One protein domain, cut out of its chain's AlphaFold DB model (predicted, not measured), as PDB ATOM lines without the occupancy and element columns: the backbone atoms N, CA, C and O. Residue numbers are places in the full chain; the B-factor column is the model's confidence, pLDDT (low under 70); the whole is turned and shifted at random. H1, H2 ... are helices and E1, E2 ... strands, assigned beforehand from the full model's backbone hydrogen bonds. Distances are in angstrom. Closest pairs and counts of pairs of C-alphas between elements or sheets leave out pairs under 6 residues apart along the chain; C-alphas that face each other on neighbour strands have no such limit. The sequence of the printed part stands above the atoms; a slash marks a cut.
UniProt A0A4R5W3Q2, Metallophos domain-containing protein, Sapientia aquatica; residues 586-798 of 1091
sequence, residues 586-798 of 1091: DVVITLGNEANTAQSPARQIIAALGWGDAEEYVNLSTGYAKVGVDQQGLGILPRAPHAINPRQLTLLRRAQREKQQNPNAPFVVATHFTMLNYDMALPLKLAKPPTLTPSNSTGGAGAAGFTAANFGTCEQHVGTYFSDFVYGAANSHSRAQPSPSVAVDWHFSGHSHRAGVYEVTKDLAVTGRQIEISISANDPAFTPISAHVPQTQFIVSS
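What this domain is: This is residues 586 to 798 of the 1091 residues of the protein "Metallophos domain-containing protein" of Sapientia aquatica (UniProt A0A4R5W3Q2). With little regular structure, this is a twisted wall of seven strands, E1-E2-E3-E4-E7-E5-E6, with H1 along its E1 and E2 end and H2 near the middle. Of 213 printed residues, 67 are in named elements, E1-E2-H1-E3-H2-E4-E5-E6-E7 along the chain; sheet and class are mixed. The whole is compact, radius of gyration of the C-alphas 17.3 A, spanning 57 by 39 by 37 A.

How they stand to each other: E1, residues 586 to 591, and E2, 604 to 609, form an antiparallel hairpin, N 589 and O 606 2.8 A apart. H1, 646 to 661, is on the sheet over both, its height 9.0 A. H2, 718 to 726, stands at the sheet's level. In both helices every O i to N i+4 pair is within hydrogen-bond range.

Where its parts are: E1 begins at C-alpha 586 (274.419, 284.101, 234.947). E5, 756 to 764, is 24.9 A long. E7, 793 to 796, ends at (259.274, 295.644, 231.534).

The domain as a whole: The printed part has no cut; 54 residues, among them 617 to 637, are under pLDDT 70.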
ATOM      1  N   ASP A 586     275.674 284.656 235.445       97.44
ATOM      2  CA  ASP A 586     274.419 284.101 234.947       97.44
ATOM      3  C   ASP A 586     274.102 282.807 235.696       97.44
ATOM      4  O   ASP A 586     275.018 282.033 236.000       97.44
ATOM      5  N   VAL A 587     272.824 282.521 235.940       97.75
ATOM      6  CA  VAL A 587     272.409 281.307 236.656       97.75
ATOM      7  C   VAL A 587     271.061 280.767 236.182       97.75
ATOM      8  O   VAL A 587     270.173 281.520 235.794       97.75
ATOM      9  N   VAL A 588     270.900 279.444 236.256       97.88
ATOM     10  CA  VAL A 588     269.615 278.742 236.145       97.88
ATOM     11  C   VAL A 588     269.340 278.003 237.447       97.88
ATOM     12  O   VAL A 588     270.033 277.049 237.799       97.88
ATOM     13  N   ILE A 589     268.289 278.424 238.144       96.19
ATOM     14  CA  ILE A 589     267.817 277.824 239.388       96.19
ATOM     15  C   ILE A 589     266.572 276.986 239.095       96.19
ATOM     16  O   ILE A 589     265.571 277.497 238.596       96.19
ATOM     17  N   THR A 590     266.617 275.699 239.440       94.56
ATOM     18  CA  THR A 590     265.467 274.784 239.374       94.56
ATOM     19  C   THR A 590     264.954 274.502 240.782       94.56
ATOM     20  O   THR A 590     265.464 273.621 241.479       94.56
ATOM     21  N   LEU A 591     263.965 275.269 241.225       94.25
ATOM     22  CA  LEU A 591     263.423 275.184 242.576       94.25
ATOM     23  C   LEU A 591     262.587 273.912 242.774       94.25
ATOM     24  O   LEU A 591     261.799 273.526 241.906       94.25
ATOM     25  N   GLY A 592     262.744 273.278 243.938       90.19
ATOM     26  CA  GLY A 592     262.077 272.023 244.307       90.19
ATOM     27  C   GLY A 592     262.711 270.754 243.730       90.19
ATOM     28  O   GLY A 592     262.231 269.665 244.028       90.19
ATOM     29  N   ASN A 593     263.781 270.877 242.939       91.00
ATOM     30  CA  ASN A 593     264.486 269.730 242.376       91.00
ATOM     31  C   ASN A 593     265.374 269.052 243.440       91.00
ATOM     32  O   ASN A 593     266.081 269.727 244.190       91.00
ATOM     33  N   GLU A 594     265.365 267.720 243.484       93.38
ATOM     34  CA  GLU A 594     266.183 266.931 244.413       93.38
ATOM     35  C   GLU A 594     267.580 266.736 243.823       93.38
ATOM     36  O   GLU A 594     267.737 266.166 242.744       93.38
ATOM     37  N   ALA A 595     268.615 267.174 244.539       91.00
ATOM     38  CA  ALA A 595     269.982 267.160 244.010       91.00
ATOM     39  C   ALA A 595     270.525 265.745 243.713       91.00
ATOM     40  O   ALA A 595     271.393 265.582 242.854       91.00
ATOM     41  N   ASN A 596     269.992 264.721 244.388       91.12
ATOM     42  CA  ASN A 596     270.477 263.345 244.307       91.12
ATOM     43  C   ASN A 596     269.973 262.551 243.091       91.12
ATOM     44  O   ASN A 596     270.427 261.423 242.873       91.12
ATOM     45  N   THR A 597     269.067 263.107 242.284       89.00
ATOM     46  CA  THR A 597     268.472 262.423 241.131       89.00
ATOM     47  C   THR A 597     268.311 263.363 239.935       89.00
ATOM     48  O   THR A 597     268.041 264.549 240.082       89.00
ATOM     49  N   ALA A 598     268.482 262.834 238.722       82.75
ATOM     50  CA  ALA A 598     268.279 263.611 237.500       82.75
ATOM     51  C   ALA A 598     266.792 263.715 237.126       82.75
ATOM     52  O   ALA A 598     266.434 264.539 236.290       82.75
ATOM     53  N   GLN A 599     265.948 262.864 237.722       82.44
ATOM     54  CA  GLN A 599     264.534 262.690 237.394       82.44
ATOM     55  C   GLN A 599     263.588 263.397 238.377       82.44
ATOM     56  O   GLN A 599     262.386 263.145 238.342       82.44
ATOM     57  N   SER A 600     264.099 264.235 239.287       83.81
ATOM     58  CA  SER A 600     263.224 264.974 240.199       83.81
ATOM     59  C   SER A 600     262.581 266.173 239.492       83.81
ATOM     60  O   SER A 600     263.255 266.879 238.733       83.81
ATOM     61  N   PRO A 601     261.266 266.386 239.682       85.12
ATOM     62  CA  PRO A 601     260.562 267.428 238.968       85.12
ATOM     63  C   PRO A 601     260.872 268.817 239.530       85.12
ATOM     64  O   PRO A 601     260.711 269.076 240.723       85.12
ATOM     65  N   ALA A 602     261.254 269.748 238.654       91.19
ATOM     66  CA  ALA A 602     261.316 271.160 239.010       91.19
ATOM     67  C   ALA A 602     259.895 271.703 239.232       91.19
ATOM     68  O   ALA A 602     258.975 271.393 238.476       91.19
ATOM     69  N   ARG A 603     259.714 272.543 240.254       93.38
ATOM     70  CA  ARG A 603     258.446 273.242 240.534       93.38
ATOM     71  C   ARG A 603     258.442 274.691 240.059       93.38
ATOM     72  O   ARG A 603     257.378 275.285 239.974       93.38
ATOM     73  N   GLN A 604     259.613 275.260 239.785       95.56
ATOM     74  CA  GLN A 604     259.804 276.590 239.201       95.56
ATOM     75  C   GLN A 604     261.226 276.682 238.647       95.56
ATOM     76  O   GLN A 604     262.159 276.126 239.231       95.56
ATOM     77  N   ILE A 605     261.394 277.370 237.524       97.00
ATOM     78  CA  ILE A 605     262.670 277.540 236.832       97.00
ATOM     79  C   ILE A 605     262.913 279.040 236.677       97.00
ATOM     80  O   ILE A 605     262.083 279.742 236.107       97.00
ATOM     81  N   ILE A 606     264.045 279.526 237.180       98.00
ATOM     82  CA  ILE A 606     264.453 280.933 237.078       98.00
ATOM     83  C   ILE A 606     265.800 280.979 236.366       98.00
ATOM     84  O   ILE A 606     266.768 280.398 236.853       98.00
ATOM     85  N   ALA A 607     265.868 281.663 235.229       98.31
ATOM     86  CA  ALA A 607     267.111 281.995 234.548       98.31
ATOM     87  C   ALA A 607     267.389 283.492 234.718       98.31
ATOM     88  O   ALA A 607     266.646 284.315 234.192       98.31
ATOM     89  N   ALA A 608     268.444 283.840 235.446       97.75
ATOM     90  CA  ALA A 608     268.854 285.221 235.665       97.75
ATOM     91  C   ALA A 608     270.144 285.485 234.879       97.75
ATOM     92  O   ALA A 608     271.119 284.747 235.052       97.75
ATOM     93  N   LEU A 609     270.125 286.469 233.977       97.31
ATOM     94  CA  LEU A 609     271.214 286.742 233.033       97.31
ATOM     95  C   LEU A 609     271.722 288.178 233.214       97.31
ATOM     96  O   LEU A 609     270.929 289.118 233.190       97.31
ATOM     97  N   GLY A 610     273.034 288.340 233.383       94.88
ATOM     98  CA  GLY A 610     273.666 289.648 233.561       94.88
ATOM     99  C   GLY A 610     273.844 290.432 232.257       94.88
ATOM    100  O   GLY A 610     273.771 289.872 231.159       94.88
ATOM    101  N   TRP A 611     274.129 291.732 232.392       93.56
ATOM    102  CA  TRP A 611     274.411 292.659 231.284       93.56
ATOM    103  C   TRP A 611     275.528 292.186 230.338       93.56
ATOM    104  O   TRP A 611     275.432 292.325 229.117       93.56
ATOM    105  N   GLY A 612     276.576 291.586 230.903       90.25
ATOM    106  CA  GLY A 612     277.814 291.244 230.205       90.25
ATOM    107  C   GLY A 612     278.940 292.238 230.492       90.25
ATOM    108  O   GLY A 612     278.815 293.119 231.338       90.25
ATOM    109  N   ASP A 613     280.062 292.074 229.791       88.88
ATOM    110  CA  ASP A 613     281.326 292.750 230.126       88.88
ATOM    111  C   ASP A 613     281.622 293.983 229.252       88.88
ATOM    112  O   ASP A 613     282.770 294.422 229.176       88.88
ATOM    113  N   ALA A 614     280.628 294.500 228.526       86.56
ATOM    114  CA  ALA A 614     280.796 295.664 227.659       86.56
ATOM    115  C   ALA A 614     279.493 296.446 227.480       86.56
ATOM    116  O   ALA A 614     278.396 295.920 227.670       86.56
ATOM    117  N   GLU A 615     279.648 297.687 227.035       83.94
ATOM    118  CA  GLU A 615     278.577 298.604 226.671       83.94
ATOM    119  C   GLU A 615     278.932 299.271 225.341       83.94
ATOM    120  O   GLU A 615     280.078 299.668 225.126       83.94
ATOM    121  N   GLU A 616     277.953 299.402 224.447       75.81
ATOM    122  CA  GLU A 616     278.086 300.263 223.271       75.81
ATOM    123  C   GLU A 616     277.201 301.491 223.460       75.81
ATOM    124  O   GLU A 616     275.975 301.394 223.461       75.81
ATOM    125  N   TYR A 617     277.841 302.651 223.582       65.56
ATOM    126  CA  TYR A 617     277.164 303.913 223.867       65.56
ATOM    127  C   TYR A 617     277.095 304.857 222.656       65.56
ATOM    128  O   TYR A 617     276.421 305.868 222.754       65.56
ATOM    129  N   VAL A 618     277.747 304.585 221.509       59.78
ATOM    130  CA  VAL A 618     277.621 305.439 220.300       59.78
ATOM    131  C   VAL A 618     277.315 304.621 219.060       59.78
ATOM    132  O   VAL A 618     278.134 303.830 218.592       59.78
ATOM    133  N   ASN A 619     276.204 304.930 218.404       52.62
ATOM    134  CA  ASN A 619     275.862 304.336 217.120       52.62
ATOM    135  C   ASN A 619     276.660 304.948 215.949       52.62
ATOM    136  O   ASN A 619     276.143 305.723 215.147       52.62
ATOM    137  N   LEU A 620     277.954 304.629 215.853       46.62
ATOM    138  CA  LEU A 620     278.729 304.863 214.632       46.62
ATOM    139  C   LEU A 620     278.641 303.585 213.804       46.62
ATOM    140  O   LEU A 620     279.412 302.655 214.033       46.62
ATOM    141  N   SER A 621     277.675 303.512 212.889       41.97
ATOM    142  CA  SER A 621     277.541 302.382 211.968       41.97
ATOM    143  C   SER A 621     278.900 302.050 211.343       41.97
ATOM    144  O   SER A 621     279.533 302.893 210.701       41.97
ATOM    145  N   THR A 622     279.356 300.823 211.549       31.72
ATOM    146  CA  THR A 622     280.601 300.295 211.003       31.72
ATOM    147  C   THR A 622     280.485 300.162 209.481       31.72
ATOM    148  O   THR A 622     279.928 299.201 208.965       31.72
ATOM    149  N   GLY A 623     281.038 301.122 208.735       34.53
ATOM    150  CA  GLY A 623     281.315 300.966 207.301       34.53
ATOM    151  C   GLY A 623     280.682 302.002 206.368       34.53
ATOM    152  O   GLY A 623     279.684 302.644 206.673       34.53
ATOM    153  N   TYR A 624     281.307 302.133 205.194       30.33
ATOM    154  CA  TYR A 624     281.123 303.130 204.126       30.33
ATOM    155  C   TYR A 624     279.734 303.192 203.447       30.33
ATOM    156  O   TYR A 624     279.610 303.749 202.358       30.33
ATOM    157  N   ALA A 625     278.671 302.667 204.052       32.97
ATOM    158  CA  ALA A 625     277.324 302.773 203.506       32.97
ATOM    159  C   ALA A 625     276.335 303.161 204.609       32.97
ATOM    160  O   ALA A 625     276.017 302.360 205.485       32.97
ATOM    161  N   LYS A 626     275.806 304.391 204.539       38.81
ATOM    162  CA  LYS A 626     274.576 304.778 205.241       38.81
ATOM    163  C   LYS A 626     273.425 303.911 204.727       38.81
ATOM    164  O   LYS A 626     272.749 304.316 203.790       38.81
ATOM    165  N   VAL A 627     273.189 302.750 205.337       33.69
ATOM    166  CA  VAL A 627     271.874 302.091 205.352       33.69
ATOM    167  C   VAL A 627     271.735 301.311 206.663       33.69
ATOM    168  O   VAL A 627     272.169 300.171 206.777       33.69
ATOM    169  N   GLY A 628     271.117 301.948 207.654       36.81
ATOM    170  CA  GLY A 628     270.675 301.333 208.901       36.81
ATOM    171  C   GLY A 628     269.748 302.302 209.626       36.81
ATOM    172  O   GLY A 628     270.180 303.362 210.060       36.81
ATOM    173  N   VAL A 629     268.460 301.970 209.671       44.50
ATOM    174  CA  VAL A 629     267.342 302.793 210.171       44.50
ATOM    175  C   VAL A 629     267.239 302.703 211.699       44.50
ATOM    176  O   VAL A 629     266.165 302.452 212.234       44.50
ATOM    177  N   ASP A 630     268.365 302.798 212.407       54.09
ATOM    178  CA  ASP A 630     268.373 302.676 213.865       54.09
ATOM    179  C   ASP A 630     267.793 303.954 214.494       54.09
ATOM    180  O   ASP A 630     268.374 305.041 214.403       54.09
ATOM    181  N   GLN A 631     266.606 303.825 215.095       55.41
ATOM    182  CA  GLN A 631     265.880 304.950 215.685       55.41
ATOM    183  C   GLN A 631     266.530 305.519 216.950       55.41
ATOM    184  O   GLN A 631     266.175 306.626 217.348       55.41
ATOM    185  N   GLN A 632     267.511 304.836 217.548       54.62
ATOM    186  CA  GLN A 632     268.268 305.387 218.677       54.62
ATOM    187  C   GLN A 632     269.239 306.511 218.244       54.62
ATOM    188  O   GLN A 632     269.735 307.271 219.081       54.62
ATOM    189  N   GLY A 633     269.452 306.692 216.931       52.41
ATOM    190  CA  GLY A 633     270.237 307.789 216.348       52.41
ATOM    191  C   GLY A 633     271.718 307.774 216.751       52.41
ATOM    192  O   GLY A 633     272.212 306.793 217.292       52.41
ATOM    193  N   LEU A 634     272.437 308.887 216.535       48.22
ATOM    194  CA  LEU A 634     273.821 309.102 217.026       48.22
ATOM    195  C   LEU A 634     273.892 309.298 218.563       48.22
ATOM    196  O   LEU A 634     274.868 309.843 219.075       48.22
ATOM    197  N   GLY A 635     272.817 308.965 219.284       47.97
ATOM    198  CA  GLY A 635     272.661 309.213 220.713       47.97
ATOM    199  C   GLY A 635     273.585 308.364 221.588       47.97
ATOM    200  O   GLY A 635     274.176 307.393 221.125       47.97
ATOM    201  N   ILE A 636     273.675 308.762 222.862       54.00
ATOM    202  CA  ILE A 636     274.546 308.182 223.899       54.00
ATOM    203  C   ILE A 636     273.791 307.114 224.727       54.00
ATOM    204  O   ILE A 636     274.000 306.983 225.928       54.00
ATOM    205  N   LEU A 637     272.812 306.411 224.142       62.72
ATOM    206  CA  LEU A 637     272.040 305.423 224.906       62.72
ATOM    207  C   LEU A 637     272.844 304.119 225.031       62.72
ATOM    208  O   LEU A 637     273.261 303.576 224.004       62.72
ATOM    209  N   PRO A 638     273.077 303.619 226.256       75.00
ATOM    210  CA  PRO A 638     273.888 302.432 226.475       75.00
ATOM    211  C   PRO A 638     273.161 301.171 226.004       75.00
ATOM    212  O   PRO A 638     271.994 300.940 226.328       75.00
ATOM    213  N   ARG A 639     273.868 300.348 225.232       81.06
ATOM    214  CA  ARG A 639     273.399 299.054 224.722       81.06
ATOM    215  C   ARG A 639     274.255 297.932 225.291       81.06
ATOM    216  O   ARG A 639     275.423 298.157 225.606       81.06
ATOM    217  N   ALA A 640     273.690 296.731 225.384       87.50
ATOM    218  CA  ALA A 640     274.338 295.537 225.920       87.50
ATOM    219  C   ALA A 640     274.848 294.629 224.776       87.50
ATOM    220  O   ALA A 640     274.184 293.650 224.416       87.50
ATOM    221  N   PRO A 641     276.025 294.906 224.175       83.06
ATOM    222  CA  PRO A 641     276.552 294.137 223.045       83.06
ATOM    223  C   PRO A 641     276.920 292.697 223.418       83.06
ATOM    224  O   PRO A 641     277.041 291.846 222.542       83.06
ATOM    225  N   HIS A 642     277.121 292.407 224.707       86.62
ATOM    226  CA  HIS A 642     277.479 291.077 225.215       86.62
ATOM    227  C   HIS A 642     276.310 290.349 225.907       86.62
ATOM    228  O   HIS A 642     276.520 289.284 226.506       86.62
ATOM    229  N   ALA A 643     275.090 290.886 225.793       87.94
ATOM    230  CA  ALA A 643     273.863 290.221 226.212       87.94
ATOM    231  C   ALA A 643     273.449 289.113 225.227       87.94
ATOM    232  O   ALA A 643     273.801 289.117 224.047       87.94
ATOM    233  N   ILE A 644     272.723 288.123 225.748       90.56
ATOM    234  CA  ILE A 644     272.393 286.842 225.101       90.56
ATOM    235  C   ILE A 644     273.624 286.225 224.411       90.56
ATOM    236  O   ILE A 644     273.600 285.800 223.257       90.56
ATOM    237  N   ASN A 645     274.747 286.165 225.123       90.00
ATOM    238  CA  ASN A 645     275.960 285.541 224.596       90.00
ATOM    239  C   ASN A 645     275.832 283.994 224.533       90.00
ATOM    240  O   ASN A 645     274.904 283.405 225.102       90.00
ATOM    241  N   PRO A 646     276.775 283.274 223.891       92.25
ATOM    242  CA  PRO A 646     276.700 281.812 223.763       92.25
ATOM    243  C   PRO A 646     276.603 281.033 225.089       92.25
ATOM    244  O   PRO A 646     276.022 279.940 225.123       92.25
ATOM    245  N   ARG A 647     277.143 281.569 226.194       94.25
ATOM    246  CA  ARG A 647     277.033 280.947 227.526       94.25
ATOM    247  C   ARG A 647     275.618 281.103 228.077       94.25
ATOM    248  O   ARG A 647     275.026 280.109 228.498       94.25
ATOM    249  N   GLN A 648     275.036 282.294 227.965       96.00
ATOM    250  CA  GLN A 648     273.640 282.551 228.331       96.00
ATOM    251  C   GLN A 648     272.670 281.695 227.498       96.00
ATOM    252  O   GLN A 648     271.775 281.064 228.054       96.00
ATOM    253  N   LEU A 649     272.904 281.543 226.186       95.44
ATOM    254  CA  LEU A 649     272.137 280.611 225.343       95.44
ATOM    255  C   LEU A 649     272.246 279.155 225.821       95.44
ATOM    256  O   LEU A 649     271.271 278.404 225.781       95.44
ATOM    257  N   THR A 650     273.425 278.737 226.285       95.75
ATOM    258  CA  THR A 650     273.641 277.386 226.826       95.75
ATOM    259  C   THR A 650     272.822 277.150 228.098       95.75
ATOM    260  O   THR A 650     272.215 276.085 228.253       95.75
ATOM    261  N   LEU A 651     272.751 278.153 228.975       97.69
ATOM    262  CA  LEU A 651     271.921 278.146 230.179       97.69
ATOM    263  C   LEU A 651     270.417 278.168 229.846       97.69
ATOM    264  O   LEU A 651     269.657 277.360 230.379       97.69
ATOM    265  N   LEU A 652     269.980 278.986 228.889       96.94
ATOM    266  CA  LEU A 652     268.582 279.011 228.444       96.94
ATOM    267  C   LEU A 652     268.139 277.672 227.837       96.94
ATOM    268  O   LEU A 652     267.089 277.145 228.199       96.94
ATOM    269  N   ARG A 653     268.969 277.039 226.993       95.38
ATOM    270  CA  ARG A 653     268.702 275.682 226.461       95.38
ATOM    271  C   ARG A 653     268.595 274.642 227.567       95.38
ATOM    272  O   ARG A 653     267.840 273.678 227.460       95.38
ATOM    273  N   ARG A 654     269.377 274.804 228.633       93.12
ATOM    274  CA  ARG A 654     269.284 273.957 229.817       93.12
ATOM    275  C   ARG A 654     267.944 274.144 230.535       93.12
ATOM    276  O   ARG A 654     267.317 273.133 230.846       93.12
ATOM    277  N   ALA A 655     267.525 275.384 230.775       95.56
ATOM    278  CA  ALA A 655     266.252 275.705 231.416       95.56
ATOM    279  C   ALA A 655     265.054 275.212 230.585       95.56
ATOM    280  O   ALA A 655     264.144 274.584 231.117       95.56
ATOM    281  N   GLN A 656     265.116 275.366 229.261       93.44
ATOM    282  CA  GLN A 656     264.123 274.828 228.334       93.44
ATOM    283  C   GLN A 656     263.978 273.301 228.438       93.44
ATOM    284  O   GLN A 656     262.862 272.789 228.454       93.44
ATOM    285  N   ARG A 657     265.087 272.554 228.549       91.88
ATOM    286  CA  ARG A 657     265.029 271.095 228.765       91.88
ATOM    287  C   ARG A 657     264.362 270.729 230.093       91.88
ATOM    288  O   ARG A 657     263.646 269.737 230.153       91.88
ATOM    289  N   GLU A 658     264.580 271.521 231.139       92.62
ATOM    290  CA  GLU A 658     263.916 271.325 232.436       92.62
ATOM    291  C   GLU A 658     262.413 271.605 232.351       92.62
ATOM    292  O   GLU A 658     261.624 270.823 232.876       92.62
ATOM    293  N   LYS A 659     262.008 272.652 231.624       92.88
ATOM    294  CA  LYS A 659     260.601 272.951 231.320       92.88
ATOM    295  C   LYS A 659     259.953 271.833 230.495       92.88
ATOM    296  O   LYS A 659     258.839 271.426 230.796       92.88
ATOM    297  N   GLN A 660     260.684 271.245 229.546       91.56
ATOM    298  CA  GLN A 660     260.206 270.104 228.754       91.56
ATOM    299  C   GLN A 660     259.907 268.874 229.610       91.56
ATOM    300  O   GLN A 660     258.922 268.175 229.374       91.56
ATOM    301  N   GLN A 661     260.759 268.607 230.598       90.75
ATOM    302  CA  GLN A 661     260.573 267.511 231.548       90.75
ATOM    303  C   GLN A 661     259.496 267.831 232.590       90.75
ATOM    304  O   GLN A 661     258.869 266.917 233.119       90.75
ATOM    305  N   ASN A 662     259.246 269.120 232.841       91.25
ATOM    306  CA  ASN A 662     258.301 269.622 233.833       91.25
ATOM    307  C   ASN A 662     257.370 270.687 233.227       91.25
ATOM    308  O   ASN A 662     257.483 271.861 233.586       91.25
ATOM    309  N   PRO A 663     256.429 270.323 232.331       88.94
ATOM    310  CA  PRO A 663     255.640 271.307 231.576       88.94
ATOM    311  C   PRO A 663     254.847 272.293 232.445       88.94
ATOM    312  O   PRO A 663     254.617 273.433 232.045       88.94
ATOM    313  N   ASN A 664     254.473 271.873 233.657       88.88
ATOM    314  CA  ASN A 664     253.721 272.684 234.617       88.88
ATOM    315  C   ASN A 664     254.606 273.616 235.465       88.88
ATOM    316  O   ASN A 664     254.073 274.423 236.222       88.88
ATOM    317  N   ALA A 665     255.934 273.501 235.386       92.44
ATOM    318  CA  ALA A 665     256.837 274.377 236.120       92.44
ATOM    319  C   ALA A 665     256.895 275.751 235.432       92.44
ATOM    320  O   ALA A 665     257.245 275.801 234.251       92.44
ATOM    321  N   PRO A 666     256.590 276.862 236.120       93.88
ATOM    322  CA  PRO A 666     256.803 278.195 235.577       93.88
ATOM    323  C   PRO A 666     258.278 278.413 235.220       93.88
ATOM    324  O   PRO A 666     259.147 278.238 236.077       93.88
ATOM    325  N   PHE A 667     258.555 278.799 233.975       95.50
ATOM    326  CA  PHE A 667     259.873 279.164 233.470       95.50
ATOM    327  C   PHE A 667     259.963 280.677 233.273       95.50
ATOM    328  O   PHE A 667     259.340 281.254 232.383       95.50
ATOM    329  N   VAL A 668     260.770 281.308 234.123       97.19
ATOM    330  CA  VAL A 668     260.990 282.750 234.159       97.19
ATOM    331  C   VAL A 668     262.409 283.077 233.719       97.19
ATOM    332  O   VAL A 668     263.366 282.452 234.177       97.19
ATOM    333  N   VAL A 669     262.543 284.085 232.862       98.12
ATOM    334  CA  VAL A 669     263.822 284.720 232.526       98.12
ATOM    335  C   VAL A 669     263.839 286.119 233.140       98.12
ATOM    336  O   VAL A 669     262.834 286.815 233.075       98.12
ATOM    337  N   ALA A 670     264.950 286.527 233.745       98.00
ATOM    338  CA  ALA A 670     265.131 287.853 234.331       98.00
ATOM    339  C   ALA A 670     266.450 288.461 233.855       98.00
ATOM    340  O   ALA A 670     267.498 287.815 233.926       98.00
ATOM    341  N   THR A 671     266.383 289.690 233.355       97.00
ATOM    342  CA  THR A 671     267.513 290.421 232.777       97.00
ATOM    343  C   THR A 671     267.408 291.898 233.144       97.00
ATOM    344  O   THR A 671     266.318 292.373 233.453       97.00
ATOM    345  N   HIS A 672     268.525 292.625 233.124       95.62
ATOM    346  CA  HIS A 672     268.477 294.088 233.181       95.62
ATOM    347  C   HIS A 672     268.261 294.686 231.779       95.62
ATOM    348  O   HIS A 672     267.372 295.510 231.586       95.62
ATOM    349  N   PHE A 673     268.992 294.196 230.769       92.25
ATOM    350  CA  PHE A 673     268.828 294.635 229.380       92.25
ATOM    351  C   PHE A 673     267.405 294.384 228.852       92.25
ATOM    352  O   PHE A 673     266.787 293.358 229.124       92.25
ATOM    353  N   THR A 674     266.882 295.297 228.037       90.31
ATOM    354  CA  THR A 674     265.520 295.184 227.501       90.31
ATOM    355  C   THR A 674     265.531 294.486 226.149       90.31
ATOM    356  O   THR A 674     266.202 294.934 225.215       90.31
ATOM    357  N   MET A 675     264.767 293.398 226.013       85.50
ATOM    358  CA  MET A 675     264.556 292.746 224.712       85.50
ATOM    359  C   MET A 675     263.531 293.470 223.841       85.50
ATOM    360  O   MET A 675     263.658 293.446 222.619       85.50
ATOM    361  N   LEU A 676     262.497 294.032 224.472       85.50
ATOM    362  CA  LEU A 676     261.359 294.641 223.800       85.50
ATOM    363  C   LEU A 676     260.721 295.729 224.668       85.50
ATOM    364  O   LEU A 676     260.299 295.463 225.790       85.50
ATOM    365  N   ASN A 677     260.601 296.928 224.113       87.00
ATOM    366  CA  ASN A 677     259.852 298.060 224.659       87.00
ATOM    367  C   ASN A 677     259.514 299.037 223.527       87.00
ATOM    368  O   ASN A 677     260.233 299.132 222.532       87.00
ATOM    369  N   TYR A 678     258.432 299.792 223.679       85.25
ATOM    370  CA  TYR A 678     258.125 300.876 222.747       85.25
ATOM    371  C   TYR A 678     258.940 302.125 223.061       85.25
ATOM    372  O   TYR A 678     259.122 302.480 224.230       85.25
ATOM    373  N   ASP A 679     259.328 302.841 222.007       79.69
ATOM    374  CA  ASP A 679     259.824 304.210 222.104       79.69
ATOM    375  C   ASP A 679     258.824 305.084 222.877       79.69
ATOM    376  O   ASP A 679     257.603 304.914 222.765       79.69
ATOM    377  N   MET A 680     259.338 306.021 223.676       76.88
ATOM    378  CA  MET A 680     258.532 306.877 224.550       76.88
ATOM    379  C   MET A 680     257.447 307.661 223.790       76.88
ATOM    380  O   MET A 680     256.384 307.926 224.352       76.88
ATOM    381  N   ALA A 681     257.665 307.999 222.515       76.88
ATOM    382  CA  ALA A 681     256.691 308.704 221.688       76.88
ATOM    383  C   ALA A 681     255.501 307.827 221.263       76.88
ATOM    384  O   ALA A 681     254.425 308.363 220.985       76.88
ATOM    385  N   LEU A 682     255.652 306.499 221.225       82.06
ATOM    386  CA  LEU A 682     254.550 305.586 220.921       82.06
ATOM    387  C   LEU A 682     253.745 305.263 222.186       82.06
ATOM    388  O   LEU A 682     254.331 304.745 223.134       82.06
ATOM    389  N   PRO A 683     252.416 305.475 222.212       86.62
ATOM    390  CA  PRO A 683     251.553 305.010 223.301       86.62
ATOM    391  C   PRO A 683     251.566 303.482 223.450       86.62
ATOM    392  O   PRO A 683     251.745 302.772 222.463       86.62
ATOM    393  N   LEU A 684     251.335 302.959 224.660       86.38
ATOM    394  CA  LEU A 684     251.158 301.510 224.860       86.38
ATOM    395  C   LEU A 684     249.851 301.020 224.224       86.38
ATOM    396  O   LEU A 684     249.825 299.989 223.549       86.38
ATOM    397  N   LYS A 685     248.768 301.786 224.395       83.69
ATOM    398  CA  LYS A 685     247.451 301.469 223.849       83.69
ATOM    399  C   LYS A 685     247.331 301.988 222.419       83.69
ATOM    400  O   LYS A 685     246.883 303.105 222.166       83.69
ATOM    401  N   LEU A 686     247.721 301.147 221.469       82.31
ATOM    402  CA  LEU A 686     247.615 301.429 220.039       82.31
ATOM    403  C   LEU A 686     246.359 300.794 219.438       82.31
ATOM    404  O   LEU A 686     246.003 299.662 219.757       82.31
ATOM    405  N   ALA A 687     245.714 301.503 218.505       79.00
ATOM    406  CA  ALA A 687     244.574 300.965 217.754       79.00
ATOM    407  C   ALA A 687     244.965 299.770 216.864       79.00
ATOM    408  O   ALA A 687     244.137 298.905 216.583       79.00
ATOM    409  N   LYS A 688     246.228 299.726 216.419       81.25
ATOM    410  CA  LYS A 688     246.806 298.616 215.661       81.25
ATOM    411  C   LYS A 688     248.173 298.243 216.256       81.25
ATOM    412  O   LYS A 688     249.016 299.136 216.353       81.25
ATOM    413  N   PRO A 689     248.402 296.963 216.606       82.19
ATOM    414  CA  PRO A 689     249.712 296.452 217.002       82.19
ATOM    415  C   PRO A 689     250.800 296.799 215.972       82.19
ATOM    416  O   PRO A 689     250.583 296.566 214.775       82.19
ATOM    417  N   PRO A 690     251.946 297.367 216.384       83.25
ATOM    418  CA  PRO A 690     253.099 297.493 215.510       83.25
ATOM    419  C   PRO A 690     253.730 296.122 215.255       83.25
ATOM    420  O   PRO A 690     253.581 295.200 216.063       83.25
ATOM    421  N   THR A 691     254.459 296.012 214.144       80.06
ATOM    422  CA  THR A 691     255.196 294.802 213.784       80.06
ATOM    423  C   THR A 691     256.709 294.999 213.831       80.06
ATOM    424  O   THR A 691     257.221 296.092 213.584       80.06
ATOM    425  N   LEU A 692     257.431 293.926 214.157       79.69
ATOM    426  CA  LEU A 692     258.894 293.875 214.233       79.69
ATOM    427  C   LEU A 692     259.413 292.592 213.572       79.69
ATOM    428  O   LEU A 692     258.776 291.548 213.652       79.69
ATOM    429  N   THR A 693     260.610 292.637 212.978       79.50
ATOM    430  CA  THR A 693     261.384 291.430 212.640       79.50
ATOM    431  C   THR A 693     262.583 291.310 213.588       79.50
ATOM    432  O   THR A 693     263.517 292.101 213.463       79.50
ATOM    433  N   PRO A 694     262.588 290.354 214.536       79.56
ATOM    434  CA  PRO A 694     263.718 290.147 215.441       79.56
ATOM    435  C   PRO A 694     265.027 289.842 214.690       79.56
ATOM    436  O   PRO A 694     265.049 288.991 213.799       79.56
ATOM    437  N   SER A 695     266.128 290.492 215.077       76.06
ATOM    438  CA  SER A 695     267.456 290.304 214.468       76.06
ATOM    439  C   SER A 695     268.435 289.617 215.422       76.06
ATOM    440  O   SER A 695     268.304 289.697 216.639       76.06
ATOM    441  N   ASN A 696     269.438 288.929 214.877       77.81
ATOM    442  CA  ASN A 696     270.542 288.364 215.663       77.81
ATOM    443  C   ASN A 696     271.763 289.283 215.757       77.81
ATOM    444  O   ASN A 696     272.690 288.971 216.501       77.81
ATOM    445  N   SER A 697     271.764 290.382 215.006       69.44
ATOM    446  CA  SER A 697     272.834 291.375 214.973       69.44
ATOM    447  C   SER A 697     272.278 292.775 214.720       69.44
ATOM    448  O   SER A 697     271.179 292.948 214.186       69.44
ATOM    449  N   THR A 698     273.086 293.783 215.033       59.91
ATOM    450  CA  THR A 698     272.813 295.197 214.734       59.91
ATOM    451  C   THR A 698     273.039 295.565 213.263       59.91
ATOM    452  O   THR A 698     272.488 296.558 212.796       59.91
ATOM    453  N   GLY A 699     273.807 294.763 212.510       51.12
ATOM    454  CA  GLY A 699     274.149 295.008 211.103       51.12
ATOM    455  C   GLY A 699     273.752 293.860 210.168       51.12
ATOM    456  O   GLY A 699     274.112 292.705 210.400       51.12
ATOM    457  N   GLY A 700     273.033 294.191 209.093       41.44
ATOM    458  CA  GLY A 700     272.668 293.303 207.986       41.44
ATOM    459  C   GLY A 700     271.898 294.066 206.898       41.44
ATOM    460  O   GLY A 700     271.333 295.118 207.172       41.44
ATOM    461  N   ALA A 701     271.856 293.551 205.662       37.44
ATOM    462  CA  ALA A 701     271.100 294.126 204.535       37.44
ATOM    463  C   ALA A 701     269.562 293.946 204.675       37.44
ATOM    464  O   ALA A 701     268.884 293.541 203.731       37.44
ATOM    465  N   GLY A 702     269.019 294.203 205.870       46.44
ATOM    466  CA  GLY A 702     267.614 294.052 206.264       46.44
ATOM    467  C   GLY A 702     267.172 295.128 207.270       46.44
ATOM    468  O   GLY A 702     267.956 296.005 207.622       46.44
ATOM    469  N   ALA A 703     265.897 295.083 207.686       49.50
ATOM    470  CA  ALA A 703     265.278 296.054 208.599       49.50
ATOM    471  C   ALA A 703     266.056 296.198 209.925       49.50
ATOM    472  O   ALA A 703     266.598 295.219 210.435       49.50
ATOM    473  N   ALA A 704     266.120 297.421 210.466       53.53
ATOM    474  CA  ALA A 704     266.872 297.743 211.679       53.53
ATOM    475  C   ALA A 704     266.396 296.928 212.898       53.53
ATOM    476  O   ALA A 704     265.193 296.746 213.086       53.53
ATOM    477  N   GLY A 705     267.335 296.467 213.736       60.16
ATOM    478  CA  GLY A 705     267.024 295.734 214.975       60.16
ATOM    479  C   GLY A 705     266.306 296.586 216.031       60.16
ATOM    480  O   GLY A 705     265.497 296.057 216.796       60.16
ATOM    481  N   PHE A 706     266.542 297.903 216.010       71.62
ATOM    482  CA  PHE A 706     265.877 298.893 216.856       71.62
ATOM    483  C   PHE A 706     264.940 299.773 216.024       71.62
ATOM    484  O   PHE A 706     265.319 300.327 214.991       71.62
ATOM    485  N   THR A 707     263.695 299.892 216.475       73.25
ATOM    486  CA  THR A 707     262.617 300.640 215.813       73.25
ATOM    487  C   THR A 707     261.751 301.326 216.868       73.25
ATOM    488  O   THR A 707     261.906 301.061 218.055       73.25
ATOM    489  N   ALA A 708     260.768 302.136 216.467       74.62
ATOM    490  CA  ALA A 708     259.815 302.712 217.421       74.62
ATOM    491  C   ALA A 708     259.082 301.629 218.241       74.62
ATOM    492  O   ALA A 708     258.725 301.844 219.395       74.62
ATOM    493  N   ALA A 709     258.875 300.448 217.648       75.06
ATOM    494  CA  ALA A 709     258.221 299.301 218.273       75.06
ATOM    495  C   ALA A 709     259.173 298.412 219.094       75.06
ATOM    496  O   ALA A 709     258.713 297.522 219.804       75.06
ATOM    497  N   ASN A 710     260.484 298.631 218.972       78.31
ATOM    498  CA  ASN A 710     261.512 297.963 219.759       78.31
ATOM    499  C   ASN A 710     262.676 298.921 220.010       78.31
ATOM    500  O   ASN A 710     263.623 298.975 219.223       78.31
ATOM    501  N   PHE A 711     262.591 299.665 221.103       77.81
ATOM    502  CA  PHE A 711     263.595 300.623 221.544       77.81
ATOM    503  C   PHE A 711     264.486 300.040 222.656       77.81
ATOM    504  O   PHE A 711     264.911 300.763 223.559       77.81
ATOM    505  N   GLY A 712     264.705 298.717 222.621       82.62
ATOM    506  CA  GLY A 712     265.389 297.971 223.678       82.62
ATOM    507  C   GLY A 712     266.895 298.188 223.683       82.62
ATOM    508  O   GLY A 712     267.428 299.008 222.938       82.62
ATOM    509  N   THR A 713     267.604 297.422 224.509       84.62
ATOM    510  CA  THR A 713     269.064 297.549 224.663       84.62
ATOM    511  C   THR A 713     269.841 296.282 224.337       84.62
ATOM    512  O   THR A 713     271.071 296.309 224.293       84.62
ATOM    513  N   CYS A 714     269.152 295.175 224.048       86.44
ATOM    514  CA  CYS A 714     269.784 293.930 223.625       86.44
ATOM    515  C   CYS A 714     270.167 293.959 222.135       86.44
ATOM    516  O   CYS A 714     269.302 294.083 221.269       86.44
ATOM    517  N   GLU A 715     271.455 293.797 221.824       77.94
ATOM    518  CA  GLU A 715     271.959 293.894 220.445       77.94
ATOM    519  C   GLU A 715     272.045 292.561 219.691       77.94
ATOM    520  O   GLU A 715     272.009 292.535 218.457       77.94
ATOM    521  N   GLN A 716     272.232 291.457 220.414       79.25
ATOM    522  CA  GLN A 716     272.625 290.178 219.826       79.25
ATOM    523  C   GLN A 716     271.626 289.068 220.138       79.25
ATOM    524  O   GLN A 716     270.990 289.039 221.186       79.25
ATOM    525  N   HIS A 717     271.510 288.124 219.203       85.56
ATOM    526  CA  HIS A 717     270.724 286.891 219.342       85.56
ATOM    527  C   HIS A 717     269.236 287.063 219.715       85.56
ATOM    528  O   HIS A 717     268.607 286.099 220.159       85.56
ATOM    529  N   VAL A 718     268.640 288.241 219.493       84.81
ATOM    530  CA  VAL A 718     267.208 288.469 219.745       84.81
ATOM    531  C   VAL A 718     266.369 287.543 218.859       84.81
ATOM    532  O   VAL A 718     265.493 286.840 219.355       84.81
ATOM    533  N   GLY A 719     266.700 287.420 217.571       83.94
ATOM    534  CA  GLY A 719     266.047 286.476 216.655       83.94
ATOM    535  C   GLY A 719     266.059 285.024 217.146       83.94
ATOM    536  O   GLY A 719     265.018 284.366 217.151       83.94
ATOM    537  N   THR A 720     267.207 284.546 217.627       86.94
ATOM    538  CA  THR A 720     267.371 283.217 218.226       86.94
ATOM    539  C   THR A 720     266.552 283.077 219.501       86.94
ATOM    540  O   THR A 720     265.960 282.026 219.732       86.94
ATOM    541  N   TYR A 721     266.474 284.121 220.326       90.31
ATOM    542  CA  TYR A 721     265.673 284.061 221.540       90.31
ATOM    543  C   TYR A 721     264.184 283.870 221.231       90.31
ATOM    544  O   TYR A 721     263.538 282.978 221.788       90.31
ATOM    545  N   PHE A 722     263.660 284.647 220.283       88.06
ATOM    546  CA  PHE A 722     262.275 284.519 219.836       88.06
ATOM    547  C   PHE A 722     262.007 283.164 219.159       88.06
ATOM    548  O   PHE A 722     261.000 282.516 219.454       88.06
ATOM    549  N   SER A 723     262.901 282.683 218.288       83.69
ATOM    550  CA  SER A 723     262.705 281.393 217.613       83.69
ATOM    551  C   SER A 723     262.733 280.212 218.581       83.69
ATOM    552  O   SER A 723     261.887 279.320 218.484       83.69
ATOM    553  N   ASP A 724     263.687 280.205 219.510       86.69
ATOM    554  CA  ASP A 724     264.007 279.016 220.294       86.69
ATOM    555  C   ASP A 724     263.282 279.002 221.636       86.69
ATOM    556  O   ASP A 724     262.828 277.935 222.045       86.69
ATOM    557  N   PHE A 725     263.141 280.150 222.308       90.12
ATOM    558  CA  PHE A 725     262.638 280.225 223.685       90.12
ATOM    559  C   PHE A 725     261.253 280.860 223.813       90.12
ATOM    560  O   PHE A 725     260.573 280.572 224.791       90.12
ATOM    561  N   VAL A 726     260.802 281.655 222.837       89.12
ATOM    562  CA  VAL A 726     259.419 282.167 222.809       89.12
ATOM    563  C   VAL A 726     258.503 281.197 222.064       89.12
ATOM    564  O   VAL A 726     257.513 280.730 222.620       89.12
ATOM    565  N   TYR A 727     258.840 280.833 220.820       81.12
ATOM    566  CA  TYR A 727     257.987 279.964 219.989       81.12
ATOM    567  C   TYR A 727     258.356 278.473 220.036       81.12
ATOM    568  O   TYR A 727     257.494 277.612 219.819       81.12
ATOM    569  N   GLY A 728     259.614 278.159 220.347       74.69
ATOM    570  CA  GLY A 728     260.166 276.806 220.301       74.69
ATOM    571  C   GLY A 728     260.689 276.440 218.908       74.69
ATOM    572  O   GLY A 728     259.994 276.602 217.902       74.69
ATOM    573  N   ALA A 729     261.898 275.871 218.844       65.38
ATOM    574  CA  ALA A 729     262.609 275.605 217.588       65.38
ATOM    575  C   ALA A 729     261.798 274.778 216.566       65.38
ATOM    576  O   ALA A 729     261.857 275.059 215.369       65.38
ATOM    577  N   ALA A 730     260.982 273.814 217.013       59.03
ATOM    578  CA  ALA A 730     260.114 273.008 216.142       59.03
ATOM    579  C   ALA A 730     259.003 273.823 215.443       59.03
ATOM    580  O   ALA A 730     258.532 273.441 214.373       59.03
ATOM    581  N   ASN A 731     258.617 274.965 216.017       58.78
ATOM    582  CA  ASN A 731     257.572 275.854 215.506       58.78
ATOM    583  C   ASN A 731     258.136 277.104 214.813       58.78
ATOM    584  O   ASN A 731     257.376 277.925 214.299       58.78
ATOM    585  N   SER A 732     259.463 277.260 214.749       59.62
ATOM    586  CA  SER A 732     260.122 278.413 214.116       59.62
ATOM    587  C   SER A 732     259.699 278.606 212.648       59.62
ATOM    588  O   SER A 732     259.438 279.733 212.233       59.62
ATOM    589  N   HIS A 733     259.474 277.513 211.909       58.47
ATOM    590  CA  HIS A 733     259.115 277.521 210.483       58.47
ATOM    591  C   HIS A 733     257.625 277.239 210.191       58.47
ATOM    592  O   HIS A 733     257.238 277.144 209.027       58.47
ATOM    593  N   SER A 734     256.768 277.095 211.212       58.59
ATOM    594  CA  SER A 734     255.331 276.814 211.041       58.59
ATOM    595  C   SER A 734     254.453 277.969 211.547       58.59
ATOM    596  O   SER A 734     254.907 278.814 212.320       58.59
ATOM    597  N   ARG A 735     253.176 278.024 211.129       60.25
ATOM    598  CA  ARG A 735     252.149 278.896 211.750       60.25
ATOM    599  C   ARG A 735     251.636 278.342 213.090       60.25
ATOM    600  O   ARG A 735     250.638 278.837 213.605       60.25
ATOM    601  N   ALA A 736     252.240 277.272 213.611       58.59
ATOM    602  CA  ALA A 736     251.771 276.644 214.838       58.59
ATOM    603  C   ALA A 736     252.006 277.564 216.043       58.59
ATOM    604  O   ALA A 736     252.967 278.334 216.080       58.59
ATOM    605  N   GLN A 737     251.108 277.463 217.021       63.69
ATOM    606  CA  GLN A 737     251.211 278.166 218.298       63.69
ATOM    607  C   GLN A 737     252.510 277.782 219.035       63.69
ATOM    608  O   GLN A 737     253.015 276.675 218.811       63.69
ATOM    609  N   PRO A 738     253.051 278.660 219.906       67.75
ATOM    610  CA  PRO A 738     254.196 278.324 220.745       67.75
ATOM    611  C   PRO A 738     253.979 276.993 221.460       67.75
ATOM    612  O   PRO A 738     252.855 276.663 221.830       67.75
ATOM    613  N   SER A 739     255.047 276.217 221.644       73.94
ATOM    614  CA  SER A 739     254.964 274.970 222.406       73.94
ATOM    615  C   SER A 739     255.084 275.293 223.902       73.94
ATOM    616  O   SER A 739     256.191 275.587 224.362       73.94
ATOM    617  N   PRO A 740     253.991 275.233 224.695       77.88
ATOM    618  CA  PRO A 740     254.015 275.702 226.085       77.88
ATOM    619  C   PRO A 740     254.923 274.852 226.982       77.88
ATOM    620  O   PRO A 740     255.359 275.291 228.038       77.88
ATOM    621  N   SER A 741     255.247 273.628 226.557       80.50
ATOM    622  CA  SER A 741     256.151 272.730 227.273       80.50
ATOM    623  C   SER A 741     257.629 273.094 227.130       80.50
ATOM    624  O   SER A 741     258.455 272.452 227.765       80.50
ATOM    625  N   VAL A 742     258.001 274.081 226.309       84.19
ATOM    626  CA  VAL A 742     259.408 274.495 226.122       84.19
ATOM    627  C   VAL A 742     259.604 276.012 226.078       84.19
ATOM    628  O   VAL A 742     260.748 276.469 226.069       84.19
ATOM    629  N   ALA A 743     258.521 276.785 226.017       89.31
ATOM    630  CA  ALA A 743     258.576 278.237 225.981       89.31
ATOM    631  C   ALA A 743     258.902 278.834 227.360       89.31
ATOM    632  O   ALA A 743     258.605 278.247 228.403       89.31
ATOM    633  N   VAL A 744     259.506 280.019 227.346       93.69
ATOM    634  CA  VAL A 744     259.558 280.915 228.504       93.69
ATOM    635  C   VAL A 744     258.135 281.378 228.785       93.69
ATOM    636  O   VAL A 744     257.441 281.823 227.874       93.69
ATOM    637  N   ASP A 745     257.689 281.287 230.030       93.25
ATOM    638  CA  ASP A 745     256.351 281.738 230.402       93.25
ATOM    639  C   ASP A 745     256.359 283.265 230.638       93.25
ATOM    640  O   ASP A 745     255.512 283.983 230.102       93.25
ATOM    641  N   TRP A 746     257.370 283.778 231.357       94.81
ATOM    642  CA  TRP A 746     257.543 285.213 231.627       94.81
ATOM    643  C   TRP A 746     259.000 285.661 231.482       94.81
ATOM    644  O   TRP A 746     259.915 285.003 231.981       94.81
ATOM    645  N   HIS A 747     259.210 286.812 230.853       96.38
ATOM    646  CA  HIS A 747     260.503 287.485 230.765       96.38
ATOM    647  C   HIS A 747     260.428 288.818 231.511       96.38
ATOM    648  O   HIS A 747     259.669 289.684 231.102       96.38
ATOM    649  N   PHE A 748     261.233 289.020 232.550       96.81
ATOM    650  CA  PHE A 748     261.405 290.310 233.220       96.81
ATOM    651  C   PHE A 748     262.620 291.066 232.673       96.81
ATOM    652  O   PHE A 748     263.690 290.476 232.505       96.81
ATOM    653  N   SER A 749     262.448 292.365 232.424       94.50
ATOM    654  CA  SER A 749     263.492 293.272 231.936       94.50
ATOM    655  C   SER A 749     263.416 294.660 232.583       94.50
ATOM    656  O   SER A 749     262.348 295.065 233.064       94.50
ATOM    657  N   GLY A 750     264.554 295.356 232.605       91.06
ATOM    658  CA  GLY A 750     264.743 296.714 233.122       91.06
ATOM    659  C   GLY A 750     265.152 297.718 232.049       91.06
ATOM    660  O   GLY A 750     264.714 297.584 230.902       91.06
ATOM    661  N   HIS A 751     265.966 298.712 232.419       87.31
ATOM    662  CA  HIS A 751     266.653 299.717 231.587       87.31
ATOM    663  C   HIS A 751     265.762 300.772 230.916       87.31
ATOM    664  O   HIS A 751     266.175 301.898 230.645       87.31
ATOM    665  N   SER A 752     264.506 300.443 230.611       78.00
ATOM    666  CA  SER A 752     263.623 301.331 229.843       78.00
ATOM    667  C   SER A 752     262.903 302.390 230.688       78.00
ATOM    668  O   SER A 752     262.279 303.276 230.102       78.00
ATOM    669  N   HIS A 753     262.874 302.260 232.022       81.38
ATOM    670  CA  HIS A 753     262.104 303.109 232.958       81.38
ATOM    671  C   HIS A 753     260.584 303.178 232.685       81.38
ATOM    672  O   HIS A 753     259.860 303.944 233.327       81.38
ATOM    673  N   ARG A 754     260.083 302.373 231.739       84.19
ATOM    674  CA  ARG A 754     258.715 302.417 231.227       84.19
ATOM    675  C   ARG A 754     258.032 301.083 231.461       84.19
ATOM    676  O   ARG A 754     258.238 300.125 230.718       84.19
ATOM    677  N   ALA A 755     257.181 301.051 232.478       89.25
ATOM    678  CA  ALA A 755     256.435 299.851 232.815       89.25
ATOM    679  C   ALA A 755     255.534 299.403 231.656       89.25
ATOM    680  O   ALA A 755     254.809 300.207 231.068       89.25
ATOM    681  N   GLY A 756     255.532 298.107 231.367       90.94
ATOM    682  CA  GLY A 756     254.638 297.528 230.376       90.94
ATOM    683  C   GLY A 756     254.698 296.010 230.372       90.94
ATOM    684  O   GLY A 756     255.746 295.415 230.611       90.94
ATOM    685  N   VAL A 757     253.563 295.380 230.095       92.19
ATOM    686  CA  VAL A 757     253.480 293.958 229.770       92.19
ATOM    687  C   VAL A 757     253.174 293.848 228.288       92.19
ATOM    688  O   VAL A 757     252.129 294.323 227.840       92.19
ATOM    689  N   TYR A 758     254.111 293.265 227.549       90.19
ATOM    690  CA  TYR A 758     254.086 293.116 226.108       90.19
ATOM    691  C   TYR A 758     253.763 291.671 225.732       90.19
ATOM    692  O   TYR A 758     254.408 290.728 226.204       90.19
ATOM    693  N   GLU A 759     252.790 291.511 224.841       88.06
ATOM    694  CA  GLU A 759     252.419 290.224 224.263       88.06
ATOM    695  C   GLU A 759     252.837 290.194 222.799       88.06
ATOM    696  O   GLU A 759     252.678 291.177 222.073       88.06
ATOM    697  N   VAL A 760     253.371 289.055 222.360       85.31
ATOM    698  CA  VAL A 760     253.928 288.907 221.013       85.31
ATOM    699  C   VAL A 760     253.211 287.807 220.245       85.31
ATOM    700  O   VAL A 760     253.278 286.627 220.586       85.31
ATOM    701  N   THR A 761     252.553 288.176 219.151       81.25
ATOM    702  CA  THR A 761     251.898 287.226 218.249       81.25
ATOM    703  C   THR A 761     252.712 287.055 216.976       81.25
ATOM    704  O   THR A 761     253.268 288.003 216.431       81.25
ATOM    705  N   LYS A 762     252.835 285.806 216.521       77.31
ATOM    706  CA  LYS A 762     253.640 285.465 215.349       77.31
ATOM    707  C   LYS A 762     252.871 285.753 214.062       77.31
ATOM    708  O   LYS A 762     251.854 285.108 213.813       77.31
ATOM    709  N   ASP A 763     253.448 286.583 213.203       71.88
ATOM    710  CA  ASP A 763     253.039 286.794 211.820       71.88
ATOM    711  C   ASP A 763     254.105 286.214 210.872       71.88
ATOM    712  O   ASP A 763     255.311 286.399 211.025       71.88
ATOM    713  N   LEU A 764     253.692 285.420 209.880       63.41
ATOM    714  CA  LEU A 764     254.638 284.929 208.872       63.41
ATOM    715  C   LEU A 764     254.689 285.909 207.705       63.41
ATOM    716  O   LEU A 764     253.678 286.090 207.021       63.41
ATOM    717  N   ALA A 765     255.877 286.449 207.425       57.88
ATOM    718  CA  ALA A 765     256.117 287.230 206.219       57.88
ATOM    719  C   ALA A 765     255.737 286.418 204.965       57.88
ATOM    720  O   ALA A 765     255.978 285.209 204.886       57.88
ATOM    721  N   VAL A 766     255.196 287.098 203.949       50.66
ATOM    722  CA  VAL A 766     254.710 286.505 202.681       50.66
ATOM    723  C   VAL A 766     255.776 285.647 201.974       50.66
ATOM    724  O   VAL A 766     255.444 284.729 201.230       50.66
ATOM    725  N   THR A 767     257.063 285.897 202.237       51.25
ATOM    726  CA  THR A 767     258.206 285.195 201.628       51.25
ATOM    727  C   THR A 767     258.711 283.978 202.418       51.25
ATOM    728  O   THR A 767     259.632 283.304 201.957       51.25
ATOM    729  N   GLY A 768     258.146 283.678 203.596       51.47
ATOM    730  CA  GLY A 768     258.454 282.478 204.391       51.47
ATOM    731  C   GLY A 768     259.862 282.406 205.000       51.47
ATOM    732  O   GLY A 768     260.226 281.363 205.540       51.47
ATOM    733  N   ARG A 769     260.668 283.476 204.912       52.41
ATOM    734  CA  ARG A 769     262.078 283.498 205.363       52.41
ATOM    735  C   ARG A 769     262.344 284.316 206.633       52.41
ATOM    736  O   ARG A 769     263.440 284.212 207.172       52.41
ATOM    737  N   GLN A 770     261.388 285.117 207.105       62.69
ATOM    738  CA  GLN A 770     261.533 285.965 208.295       62.69
ATOM    739  C   GLN A 770     260.286 285.869 209.184       62.69
ATOM    740  O   GLN A 770     259.166 285.763 208.677       62.69
ATOM    741  N   ILE A 771     260.503 285.862 210.504       67.69
ATOM    742  CA  ILE A 771     259.441 285.927 211.512       67.69
ATOM    743  C   ILE A 771     259.115 287.403 211.723       67.69
ATOM    744  O   ILE A 771     259.979 288.161 212.157       67.69
ATOM    745  N   GLU A 772     257.884 287.789 211.421       76.19
ATOM    746  CA  GLU A 772     257.326 289.067 211.838       76.19
ATOM    747  C   GLU A 772     256.563 288.830 213.150       76.19
ATOM    748  O   GLU A 772     255.960 287.774 213.349       76.19
ATOM    749  N   ILE A 773     256.638 289.757 214.097       77.69
ATOM    750  CA  ILE A 773     255.863 289.684 215.337       77.69
ATOM    751  C   ILE A 773     255.007 290.930 215.470       77.69
ATOM    752  O   ILE A 773     255.516 292.036 215.310       77.69
ATOM    753  N   SER A 774     253.728 290.744 215.770       77.31
ATOM    754  CA  SER A 774     252.826 291.804 216.207       77.31
ATOM    755  C   SER A 774     252.922 291.939 217.723       77.31
ATOM    756  O   SER A 774     252.918 290.934 218.436       77.31
ATOM    757  N   ILE A 775     253.008 293.171 218.221       80.19
ATOM    758  CA  ILE A 775     253.214 293.447 219.646       80.19
ATOM    759  C   ILE A 775     251.999 294.199 220.199       80.19
ATOM    760  O   ILE A 775     251.570 295.204 219.636       80.19
ATOM    761  N   SER A 776     251.419 293.731 221.298       78.88
ATOM    762  CA  SER A 776     250.473 294.511 222.106       78.88
ATOM    763  C   SER A 776     251.128 294.846 223.440       78.88
ATOM    764  O   SER A 776     252.022 294.129 223.881       78.88
ATOM    765  N   ALA A 777     250.719 295.942 224.078       81.75
ATOM    766  CA  ALA A 777     251.269 296.333 225.367       81.75
ATOM    767  C   ALA A 777     250.193 296.929 226.275       81.75
ATOM    768  O   ALA A 777     249.301 297.638 225.811       81.75
ATOM    769  N   ASN A 778     250.294 296.664 227.576       85.12
ATOM    770  CA  ASN A 778     249.426 297.239 228.602       85.12
ATOM    771  C   ASN A 778     250.242 297.650 229.832       85.12
ATOM    772  O   ASN A 778     251.264 297.038 230.132       85.12
ATOM    773  N   ASP A 779     249.771 298.650 230.578       86.56
ATOM    774  CA  ASP A 779     250.334 298.984 231.890       86.56
ATOM    775  C   ASP A 779     249.577 298.203 232.988       86.56
ATOM    776  O   ASP A 779     248.364 298.409 233.147       86.56
ATOM    777  N   PRO A 780     250.255 297.330 233.764       83.00
ATOM    778  CA  PRO A 780     249.628 296.557 234.838       83.00
ATOM    779  C   PRO A 780     249.087 297.420 235.992       83.00
ATOM    780  O   PRO A 780     248.365 296.910 236.848       83.00
ATOM    781  N   ALA A 781     249.421 298.713 236.045       83.00
ATOM    782  CA  ALA A 781     248.857 299.664 236.997       83.00
ATOM    783  C   ALA A 781     247.438 300.117 236.632       83.00
ATOM    784  O   ALA A 781     246.646 300.434 237.520       83.00
ATOM    785  N   PHE A 782     247.116 300.162 235.336       81.12
ATOM    786  CA  PHE A 782     245.835 300.669 234.836       81.12
ATOM    787  C   PHE A 782     244.897 299.560 234.389       81.12
ATOM    788  O   PHE A 782     243.683 299.666 234.548       81.12
ATOM    789  N   THR A 783     245.457 298.486 233.838       76.44
ATOM    790  CA  THR A 783     244.689 297.341 233.363       76.44
ATOM    791  C   THR A 783     245.115 296.125 234.172       76.44
ATOM    792  O   THR A 783     246.267 295.715 234.060       76.44
ATOM    793  N   PRO A 784     244.239 295.534 235.004       68.25
ATOM    794  CA  PRO A 784     244.556 294.289 235.687       68.25
ATOM    795  C   PRO A 784     244.857 293.195 234.662       68.25
ATOM    796  O   PRO A 784     244.005 292.868 233.836       68.25
ATOM    797  N   ILE A 785     246.055 292.618 234.727       75.31
ATOM    798  CA  ILE A 785     246.466 291.534 233.834       75.31
ATOM    799  C   ILE A 785     246.393 290.226 234.618       75.31
ATOM    800  O   ILE A 785     247.162 289.992 235.553       75.31
ATOM    801  N   SER A 786     245.442 289.385 234.223       66.50
ATOM    802  CA  SER A 786     245.335 287.989 234.643       66.50
ATOM    803  C   SER A 786     245.534 287.145 233.393       66.50
ATOM    804  O   SER A 786     244.589 286.934 232.632       66.50
ATOM    805  N   ALA A 787     246.769 286.739 233.122       58.56
ATOM    806  CA  ALA A 787     247.054 286.004 231.902       58.56
ATOM    807  C   ALA A 787     246.754 284.507 232.098       58.56
ATOM    808  O   ALA A 787     247.325 283.853 232.968       58.56
ATOM    809  N   HIS A 788     245.885 283.942 231.256       53.47
ATOM    810  CA  HIS A 788     245.927 282.514 230.933       53.47
ATOM    811  C   HIS A 788     246.999 282.376 229.845       53.47
ATOM    812  O   HIS A 788     246.791 282.881 228.747       53.47
ATOM    813  N   VAL A 789     248.163 281.788 230.138       57.59
ATOM    814  CA  VAL A 789     249.346 281.953 229.272       57.59
ATOM    815  C   VAL A 789     249.611 280.720 228.388       57.59
ATOM    816  O   VAL A 789     250.173 279.741 228.873       57.59
ATOM    817  N   PRO A 790     249.264 280.735 227.083       60.59
ATOM    818  CA  PRO A 790     249.863 279.841 226.091       60.59
ATOM    819  C   PRO A 790     251.094 280.448 225.375       60.59
ATOM    820  O   PRO A 790     251.693 279.752 224.558       60.59
ATOM    821  N   GLN A 791     251.468 281.715 225.631       79.88
ATOM    822  CA  GLN A 791     252.562 282.440 224.944       79.88
ATOM    823  C   GLN A 791     253.402 283.303 225.908       79.88
ATOM    824  O   GLN A 791     252.839 283.863 226.837       79.88
ATOM    825  N   THR A 792     254.709 283.477 225.671       89.06
ATOM    826  CA  THR A 792     255.601 284.276 226.542       89.06
ATOM    827  C   THR A 792     255.110 285.708 226.764       89.06
ATOM    828  O   THR A 792     254.822 286.425 225.807       89.06
ATOM    829  N   GLN A 793     255.099 286.141 228.025       90.75
ATOM    830  CA  GLN A 793     254.786 287.514 228.432       90.75
ATOM    831  C   GLN A 793     256.077 288.283 228.740       90.75
ATOM    832  O   GLN A 793     256.850 287.872 229.609       90.75
ATOM    833  N   PHE A 794     256.313 289.398 228.050       93.38
ATOM    834  CA  PHE A 794     257.468 290.267 228.293       93.38
ATOM    835  C   PHE A 794     257.078 291.389 229.250       93.38
ATOM    836  O   PHE A 794     256.250 292.233 228.938       93.38
ATOM    837  N   ILE A 795     257.671 291.397 230.431       94.38
ATOM    838  CA  ILE A 795     257.396 292.331 231.511       94.38
ATOM    839  C   ILE A 795     258.582 293.287 231.614       94.38
ATOM    840  O   ILE A 795     259.671 292.909 232.044       94.38
ATOM    841  N   VAL A 796     258.360 294.540 231.242       93.88
ATOM    842  CA  VAL A 796     259.274 295.644 231.534       93.88
ATOM    843  C   VAL A 796     258.793 296.270 232.835       93.88
ATOM    844  O   VAL A 796     257.660 296.754 232.918       93.88
ATOM    845  N   SER A 797     259.614 296.212 233.879       93.00
ATOM    846  CA  SER A 797     259.292 296.895 235.133       93.00
ATOM    847  C   SER A 797     259.646 298.376 235.046       93.00
ATOM    848  O   SER A 797     260.507 298.783 234.272       93.00
ATOM    849  N   SER A 798     258.947 299.195 235.834       90.75
ATOM    850  CA  SER A 798     259.374 300.578 236.061       90.75
ATOM    851  C   SER A 798     260.677 300.599 236.862       90.75
ATOM    852  O   SER A 798     261.094 299.581 237.415       90.75
TER     853      SER A 798